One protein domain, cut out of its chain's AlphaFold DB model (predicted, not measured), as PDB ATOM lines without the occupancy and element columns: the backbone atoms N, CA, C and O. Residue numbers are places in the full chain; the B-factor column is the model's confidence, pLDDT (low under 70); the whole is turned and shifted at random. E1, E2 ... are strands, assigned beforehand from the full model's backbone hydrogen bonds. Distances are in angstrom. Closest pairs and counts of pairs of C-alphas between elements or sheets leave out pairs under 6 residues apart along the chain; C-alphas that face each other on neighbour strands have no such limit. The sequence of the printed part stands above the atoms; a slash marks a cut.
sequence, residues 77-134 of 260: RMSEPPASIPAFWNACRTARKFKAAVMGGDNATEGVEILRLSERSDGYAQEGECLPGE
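Overview. This is residues 77 to 134 of the 260 residues of the protein "Histidine acid phosphatase" of Rhizoctonia solani AG-3 Rhs1AP (UniProt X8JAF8). With little regular structure, this is a long rod: the hairpin of E1 and E2 makes one end, and the unnamed residues 77 to 96 run out to the other. Between these ends residues 116 to 134 fold back on themselves, residues 118 to 119 pairing antiparallel with residues 125 to 126. The printed part has 58 residues, no named helix and two strands, E1 then E2, in an antiparallel sheet; the class is all strand, with 14 residues in named elements. It is extended, with a radius of gyration of the C-alphas of 16.3 A and spans of 58 by 21 by 15 A.

Along the chain. Find C-alpha 97 at (-28.234, -39.344, 15.262); from there E1, residues 97 to 103, runs 18.8 A. E2, residues 109 to 115, also 18.8 A, ends at C-alpha 115, (-29.684, -39.834, 20.078).

Arrangement. E1 and E2 form a hairpin, antiparallel at 147 degrees, with a tight link. Look at C-alphas 99 and 113, which face each other at 4.7 A. N 100 and O 112 are within hydrogen-bond range at 2.8 A.

Size, cuts and confidence. The C-alphas farthest apart are those of Pro 82 and Asp 106, 58.3 A. The printed part has no cut, and no printed residue is under 70 in pLDDT.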
ATOM      1  N   ARG A  77      -3.527 -39.202  23.868       87.00
ATOM      2  CA  ARG A  77      -2.067 -39.186  23.787       87.00
ATOM      3  C   ARG A  77      -1.614 -37.752  23.638       87.00
ATOM      4  O   ARG A  77      -2.231 -37.014  22.873       87.00
ATOM      5  N   MET A  78      -0.499 -37.407  24.277       86.56
ATOM      6  CA  MET A  78       0.109 -36.083  24.141       86.56
ATOM      7  C   MET A  78      -0.847 -34.935  24.532       86.56
ATOM      8  O   MET A  78      -0.855 -33.876  23.906       86.56
ATOM      9  N   SER A  79      -1.678 -35.182  25.549       88.50
ATOM     10  CA  SER A  79      -2.623 -34.232  26.152       88.50
ATOM     11  C   SER A  79      -1.921 -33.108  26.911       88.50
ATOM     12  O   SER A  79      -2.390 -31.974  26.926       88.50
ATOM     13  N   GLU A  80      -0.764 -33.412  27.494       86.38
ATOM     14  CA  GLU A  80       0.043 -32.464  28.256       86.38
ATOM     15  C   GLU A  80       0.929 -31.570  27.363       86.38
ATOM     16  O   GLU A  80       1.209 -31.908  26.202       86.38
ATOM     17  N   PRO A  81       1.417 -30.428  27.881       85.69
ATOM     18  CA  PRO A  81       2.417 -29.619  27.193       85.69
ATOM     19  C   PRO A  81       3.669 -30.434  26.801       85.69
ATOM     20  O   PRO A  81       4.071 -31.346  27.528       85.69
ATOM     21  N   PRO A  82       4.326 -30.108  25.671       85.31
ATOM     22  CA  PRO A  82       4.046 -28.974  24.784       85.31
ATOM     23  C   PRO A  82       3.025 -29.265  23.673       85.31
ATOM     24  O   PRO A  82       2.692 -28.358  22.916       85.31
ATOM     25  N   ALA A  83       2.570 -30.511  23.520       86.06
ATOM     26  CA  ALA A  83       1.704 -30.888  22.407       86.06
ATOM     27  C   ALA A  83       0.249 -30.454  22.627       86.06
ATOM     28  O   ALA A  83      -0.402 -30.038  21.670       86.06
ATOM     29  N   SER A  84      -0.240 -30.537  23.871       88.38
ATOM     30  CA  SER A  84      -1.566 -30.056  24.282       88.38
ATOM     31  C   SER A  84      -2.703 -30.518  23.360       88.38
ATOM     32  O   SER A  84      -3.618 -29.755  23.042       88.38
ATOM     33  N   ILE A  85      -2.638 -31.770  22.892       90.12
ATOM     34  CA  ILE A  85      -3.660 -32.340  22.012       90.12
ATOM     35  C   ILE A  85      -4.940 -32.547  22.830       90.12
ATOM     36  O   ILE A  85      -4.890 -33.227  23.857       90.12
ATOM     37  N   PRO A  86      -6.103 -32.033  22.389       91.44
ATOM     38  CA  PRO A  86      -7.348 -32.226  23.119       91.44
ATOM     39  C   PRO A  86      -7.636 -33.708  23.389       91.44
ATOM     40  O   PRO A  86      -7.637 -34.536  22.472       91.44
ATOM     41  N   ALA A  87      -7.917 -34.036  24.651       89.38
ATOM     42  CA  ALA A  87      -8.331 -35.381  25.053       89.38
ATOM     43  C   ALA A  87      -9.722 -35.740  24.499       89.38
ATOM     44  O   ALA A  87      -9.972 -36.883  24.120       89.38
ATOM     45  N   PHE A  88     -10.601 -34.741  24.384       91.88
ATOM     46  CA  PHE A  88     -11.984 -34.890  23.937       91.88
ATOM     47  C   PHE A  88     -12.256 -34.026  22.708       91.88
ATOM     48  O   PHE A  88     -11.760 -32.904  22.592       91.88
ATOM     49  N   TRP A  89     -13.059 -34.553  21.785       93.25
ATOM     50  CA  TRP A  89     -13.305 -33.944  20.478       93.25
ATOM     51  C   TRP A  89     -14.807 -33.808  20.240       93.25
ATOM     52  O   TRP A  89     -15.502 -34.813  20.114       93.25
ATOM     53  N   ASN A  90     -15.311 -32.577  20.128       93.38
ATOM     54  CA  ASN A  90     -16.714 -32.308  19.790       93.38
ATOM     55  C   ASN A  90     -16.882 -32.155  18.268       93.38
ATOM     56  O   ASN A  90     -17.023 -31.049  17.745       93.38
ATOM     57  N   ALA A  91     -16.782 -33.277  17.553       94.31
ATOM     58  CA  ALA A  91     -16.787 -33.329  16.088       94.31
ATOM     59  C   ALA A  91     -17.656 -34.468  15.519       94.31
ATOM     60  O   ALA A  91     -17.480 -34.853  14.364       94.31
ATOM     61  N   CYS A  92     -18.557 -35.037  16.324       93.19
ATOM     62  CA  CYS A  92     -19.335 -36.231  15.989       93.19
ATOM     63  C   CYS A  92     -20.846 -36.025  16.171       93.19
ATOM     64  O   CYS A  92     -21.547 -36.955  16.546       93.19
ATOM     65  N   ARG A  93     -21.385 -34.825  15.928       91.25
ATOM     66  CA  ARG A  93     -22.818 -34.538  16.128       91.25
ATOM     67  C   ARG A  93     -23.694 -35.363  15.195       91.25
ATOM     68  O   ARG A  93     -24.675 -35.950  15.640       91.25
ATOM     69  N   THR A  94     -23.330 -35.465  13.915       85.75
ATOM     70  CA  THR A  94     -24.066 -36.317  12.967       85.75
ATOM     71  C   THR A  94     -23.954 -37.786  13.361       85.75
ATOM     72  O   THR A  94     -24.947 -38.505  13.301       85.75
ATOM     73  N   ALA A  95     -22.783 -38.206  13.850       80.62
ATOM     74  CA  ALA A  95     -22.565 -39.555  14.370       80.62
ATOM     75  C   ALA A  95     -23.477 -39.924  15.545       80.62
ATOM     76  O   ALA A  95     -23.536 -41.089  15.900       80.62
ATOM     77  N   ARG A  96     -24.129 -38.970  16.215       82.56
ATOM     78  CA  ARG A  96     -25.000 -39.265  17.360       82.56
ATOM     79  C   ARG A  96     -26.450 -39.518  16.977       82.56
ATOM     80  O   ARG A  96     -27.183 -40.046  17.807       82.56
ATOM     81  N   LYS A  97     -26.851 -39.217  15.739       83.38
ATOM     82  CA  LYS A  97     -28.234 -39.344  15.262       83.38
ATOM     83  C   LYS A  97     -28.378 -40.584  14.387       83.38
ATOM     84  O   LYS A  97     -27.979 -40.576  13.224       83.38
ATOM     85  N   PHE A  98     -28.967 -41.643  14.936       79.25
ATOM     86  CA  PHE A  98     -29.188 -42.893  14.208       79.25
ATOM     87  C   PHE A  98     -30.670 -43.213  14.065       79.25
ATOM     88  O   PHE A  98     -31.453 -42.997  14.987       79.25
ATOM     89  N   LYS A  99     -31.023 -43.815  12.926       85.44
ATOM     90  CA  LYS A  99     -32.259 -44.588  12.780       85.44
ATOM     91  C   LYS A  99     -31.944 -46.040  13.108       85.44
ATOM     92  O   LYS A  99     -31.306 -46.726  12.312       85.44
ATOM     93  N   ALA A 100     -32.318 -46.468  14.305       85.75
ATOM     94  CA  ALA A 100     -32.134 -47.837  14.755       85.75
ATOM     95  C   ALA A 100     -33.310 -48.700  14.294       85.75
ATOM     96  O   ALA A 100     -34.461 -48.291  14.423       85.75
ATOM     97  N   ALA A 101     -33.009 -49.893  13.787       89.31
ATOM     98  CA  ALA A 101     -34.004 -50.942  13.637       89.31
ATOM     99  C   ALA A 101     -34.247 -51.579  15.014       89.31
ATOM    100  O   ALA A 101     -33.294 -52.018  15.661       89.31
ATOM    101  N   VAL A 102     -35.497 -51.609  15.461       90.31
ATOM    102  CA  VAL A 102     -35.923 -52.200  16.735       90.31
ATOM    103  C   VAL A 102     -37.037 -53.219  16.501       90.31
ATOM    104  O   VAL A 102     -37.674 -53.220  15.448       90.31
ATOM    105  N   MET A 103     -37.256 -54.099  17.475       91.31
ATOM    106  CA  MET A 103     -38.349 -55.072  17.443       91.31
ATOM    107  C   MET A 103     -39.626 -54.439  18.004       91.31
ATOM    108  O   MET A 103     -39.627 -53.977  19.144       91.31
ATOM    109  N   GLY A 104     -40.691 -54.438  17.207       88.44
ATOM    110  CA  GLY A 104     -42.049 -54.076  17.607       88.44
ATOM    111  C   GLY A 104     -42.814 -55.244  18.239       88.44
ATOM    112  O   GLY A 104     -42.351 -56.389  18.231       88.44
ATOM    113  N   GLY A 105     -44.014 -54.960  18.757       82.00
ATOM    114  CA  GLY A 105     -44.852 -55.917  19.503       82.00
ATOM    115  C   GLY A 105     -45.248 -57.191  18.740       82.00
ATOM    116  O   GLY A 105     -45.474 -58.218  19.371       82.00
ATOM    117  N   ASP A 106     -45.235 -57.158  17.402       86.00
ATOM    118  CA  ASP A 106     -45.632 -58.274  16.523       86.00
ATOM    119  C   ASP A 106     -44.448 -58.908  15.760       86.00
ATOM    120  O   ASP A 106     -44.600 -59.388  14.637       86.00
ATOM    121  N   ASN A 107     -43.227 -58.854  16.310       82.94
ATOM    122  CA  ASN A 107     -41.975 -59.169  15.594       82.94
ATOM    123  C   ASN A 107     -41.725 -58.305  14.340       82.94
ATOM    124  O   ASN A 107     -40.833 -58.600  13.539       82.94
ATOM    125  N   ALA A 108     -42.491 -57.227  14.163       85.50
ATOM    126  CA  ALA A 108     -42.264 -56.249  13.113       85.50
ATOM    127  C   ALA A 108     -40.954 -55.494  13.379       85.50
ATOM    128  O   ALA A 108     -40.609 -55.206  14.523       85.50
ATOM    129  N   THR A 109     -40.210 -55.168  12.324       87.75
ATOM    130  CA  THR A 109     -39.055 -54.273  12.446       87.75
ATOM    131  C   THR A 109     -39.529 -52.830  12.345       87.75
ATOM    132  O   THR A 109     -40.107 -52.438  11.333       87.75
ATOM    133  N   GLU A 110     -39.247 -52.035  13.370       89.69
ATOM    134  CA  GLU A 110     -39.580 -50.613  13.436       89.69
ATOM    135  C   GLU A 110     -38.313 -49.755  13.369       89.69
ATOM    136  O   GLU A 110     -37.227 -50.189  13.752       89.69
ATOM    137  N   GLY A 111     -38.437 -48.528  12.861       87.56
ATOM    138  CA  GLY A 111     -37.349 -47.554  12.831       87.56
ATOM    139  C   GLY A 111     -37.533 -46.503  13.919       87.56
ATOM    140  O   GLY A 111     -38.512 -45.764  13.878       87.56
ATOM    141  N   VAL A 112     -36.581 -46.389  14.845       88.38
ATOM    142  CA  VAL A 112     -36.606 -45.383  15.918       88.38
ATOM    143  C   VAL A 112     -35.435 -44.423  15.769       88.38
ATOM    144  O   VAL A 112     -34.301 -44.832  15.511       88.38
ATOM    145  N   GLU A 113     -35.706 -43.132  15.937       88.94
ATOM    146  CA  GLU A 113     -34.664 -42.113  16.021       88.94
ATOM    147  C   GLU A 113     -34.077 -42.098  17.433       88.94
ATOM    148  O   GLU A 113     -34.768 -41.819  18.409       88.94
ATOM    149  N   ILE A 114     -32.790 -42.429  17.537       85.62
ATOM    150  CA  ILE A 114     -32.067 -42.494  18.806       85.62
ATOM    151  C   ILE A 114     -30.914 -41.499  18.760       85.62
ATOM    152  O   ILE A 114     -30.071 -41.542  17.856       85.62
ATOM    153  N   LEU A 115     -30.858 -40.638  19.777       86.94
ATOM    154  CA  LEU A 115     -29.684 -39.834  20.078       86.94
ATOM    155  C   LEU A 115     -28.783 -40.625  21.027       86.94
ATOM    156  O   LEU A 115     -29.158 -40.900  22.165       86.94
ATOM    157  N   ARG A 116     -27.594 -41.008  20.562       85.44
ATOM    158  CA  ARG A 116     -26.571 -41.626  21.420       85.44
ATOM    159  C   ARG A 116     -25.705 -40.524  22.016       85.44
ATOM    160  O   ARG A 116     -25.443 -39.539  21.338       85.44
ATOM    161  N   LEU A 117     -25.232 -40.693  23.245       87.69
ATOM    162  CA  LEU A 117     -24.259 -39.798  23.873       87.69
ATOM    163  C   LEU A 117     -23.013 -40.598  24.251       87.69
ATOM    164  O   LEU A 117     -23.109 -41.787  24.555       87.69
ATOM    165  N   SER A 118     -21.852 -39.950  24.182       87.06
ATOM    166  CA  SER A 118     -20.622 -40.479  24.766       87.06
ATOM    167  C   SER A 118     -20.536 -39.963  26.193       87.06
ATOM    168  O   SER A 118     -20.648 -38.755  26.398       87.06
ATOM    169  N   GLU A 119     -20.359 -40.869  27.146       89.69
ATOM    170  CA  GLU A 119     -20.161 -40.545  28.557       89.69
ATOM    171  C   GLU A 119     -18.691 -40.769  28.917       89.69
ATOM    172  O   GLU A 119     -18.083 -41.773  28.529       89.69
ATOM    173  N   ARG A 120     -18.106 -39.799  29.616       89.50
ATOM    174  CA  ARG A 120     -16.751 -39.866  30.160       89.50
ATOM    175  C   ARG A 120     -16.749 -40.612  31.493       89.50
ATOM    176  O   ARG A 120     -17.786 -40.825  32.109       89.50
ATOM    177  N   SER A 121     -15.566 -40.966  31.988       87.75
ATOM    178  CA  SER A 121     -15.414 -41.679  33.267       87.75
ATOM    179  C   SER A 121     -15.930 -40.909  34.491       87.75
ATOM    180  O   SER A 121     -16.206 -41.520  35.516       87.75
ATOM    181  N   ASP A 122     -16.044 -39.583  34.405       90.31
ATOM    182  CA  ASP A 122     -16.611 -38.712  35.443       90.31
ATOM    183  C   ASP A 122     -18.141 -38.543  35.325       90.31
ATOM    184  O   ASP A 122     -18.737 -37.771  36.074       90.31
ATOM    185  N   GLY A 123     -18.783 -39.250  34.387       91.56
ATOM    186  CA  GLY A 123     -20.215 -39.150  34.100       91.56
ATOM    187  C   GLY A 123     -20.593 -37.962  33.213       91.56
ATOM    188  O   GLY A 123     -21.773 -37.761  32.925       91.56
ATOM    189  N   TYR A 124     -19.631 -37.152  32.755       90.88
ATOM    190  CA  TYR A 124     -19.928 -36.067  31.827       90.88
ATOM    191  C   TYR A 124     -20.323 -36.627  30.458       90.88
ATOM    192  O   TYR A 124     -19.558 -37.359  29.829       90.88
ATOM    193  N   ALA A 125     -21.498 -36.238  29.964       90.56
ATOM    194  CA  ALA A 125     -21.986 -36.610  28.642       90.56
ATOM    195  C   ALA A 125     -22.453 -35.374  27.869       90.56
ATOM    196  O   ALA A 125     -23.235 -34.562  28.368       90.56
ATOM    197  N   GLN A 126     -21.995 -35.242  26.623       88.50
ATOM    198  CA  GLN A 126     -22.376 -34.142  25.739       88.50
ATOM    199  C   GLN A 126     -22.674 -34.644  24.325       88.50
ATOM    200  O   GLN A 126     -22.003 -35.532  23.793       88.50
ATOM    201  N   GLU A 127     -23.670 -34.035  23.676       89.69
ATOM    202  CA  GLU A 127     -23.909 -34.259  22.252       89.69
ATOM    203  C   GLU A 127     -22.696 -33.812  21.422       89.69
ATOM    204  O   GLU A 127     -22.131 -32.733  21.609       89.69
ATOM    205  N   GLY A 128     -22.321 -34.649  20.456       90.44
ATOM    206  CA  GLY A 128     -21.249 -34.357  19.511       90.44
ATOM    207  C   GLY A 128     -19.854 -34.735  19.980       90.44
ATOM    208  O   GLY A 128     -18.941 -34.750  19.153       90.44
ATOM    209  N   GLU A 129     -19.683 -35.112  21.247       93.00
ATOM    210  CA  GLU A 129     -18.432 -35.702  21.703       93.00
ATOM    211  C   GLU A 129     -18.195 -37.055  21.021       93.00
ATOM    212  O   GLU A 129     -19.083 -37.911  20.959       93.00
ATOM    213  N   CYS A 130     -16.999 -37.222  20.466       92.50
ATOM    214  CA  CYS A 130     -16.533 -38.422  19.784       92.50
ATOM    215  C   CYS A 130     -15.892 -39.420  20.758       92.50
ATOM    216  O   CYS A 130     -15.157 -39.029  21.662       92.50
ATOM    217  N   LEU A 131     -16.050 -40.710  20.475       92.00
ATOM    218  CA  LEU A 131     -15.240 -41.773  21.061       92.00
ATOM    219  C   LEU A 131     -13.862 -41.845  20.377       92.00
ATOM    220  O   LEU A 131     -13.696 -41.370  19.243       92.00
ATOM    221  N   PRO A 132     -12.857 -42.470  21.016       92.06
ATOM    222  CA  PRO A 132     -11.566 -42.704  20.385       92.06
ATOM    223  C   PRO A 132     -11.680 -43.508  19.084       92.06
ATOM    224  O   PRO A 132     -12.295 -44.571  19.016       92.06
ATOM    225  N   GLY A 133     -11.047 -43.008  18.025       93.81
ATOM    226  CA  GLY A 133     -11.005 -43.647  16.713       93.81
ATOM    227  C   GLY A 133     -12.306 -43.556  15.911       93.81
ATOM    228  O   GLY A 133     -12.408 -44.219  14.873       93.81
ATOM    229  N   GLU A 134     -13.279 -42.770  16.364       94.75
ATOM    230  CA  GLU A 134     -14.564 -42.578  15.698       94.75
ATOM    231  C   GLU A 134     -14.451 -41.645  14.488       94.75
ATOM    232  O   GLU A 134     -13.663 -40.696  14.477       94.75
TER     233      GLU A 134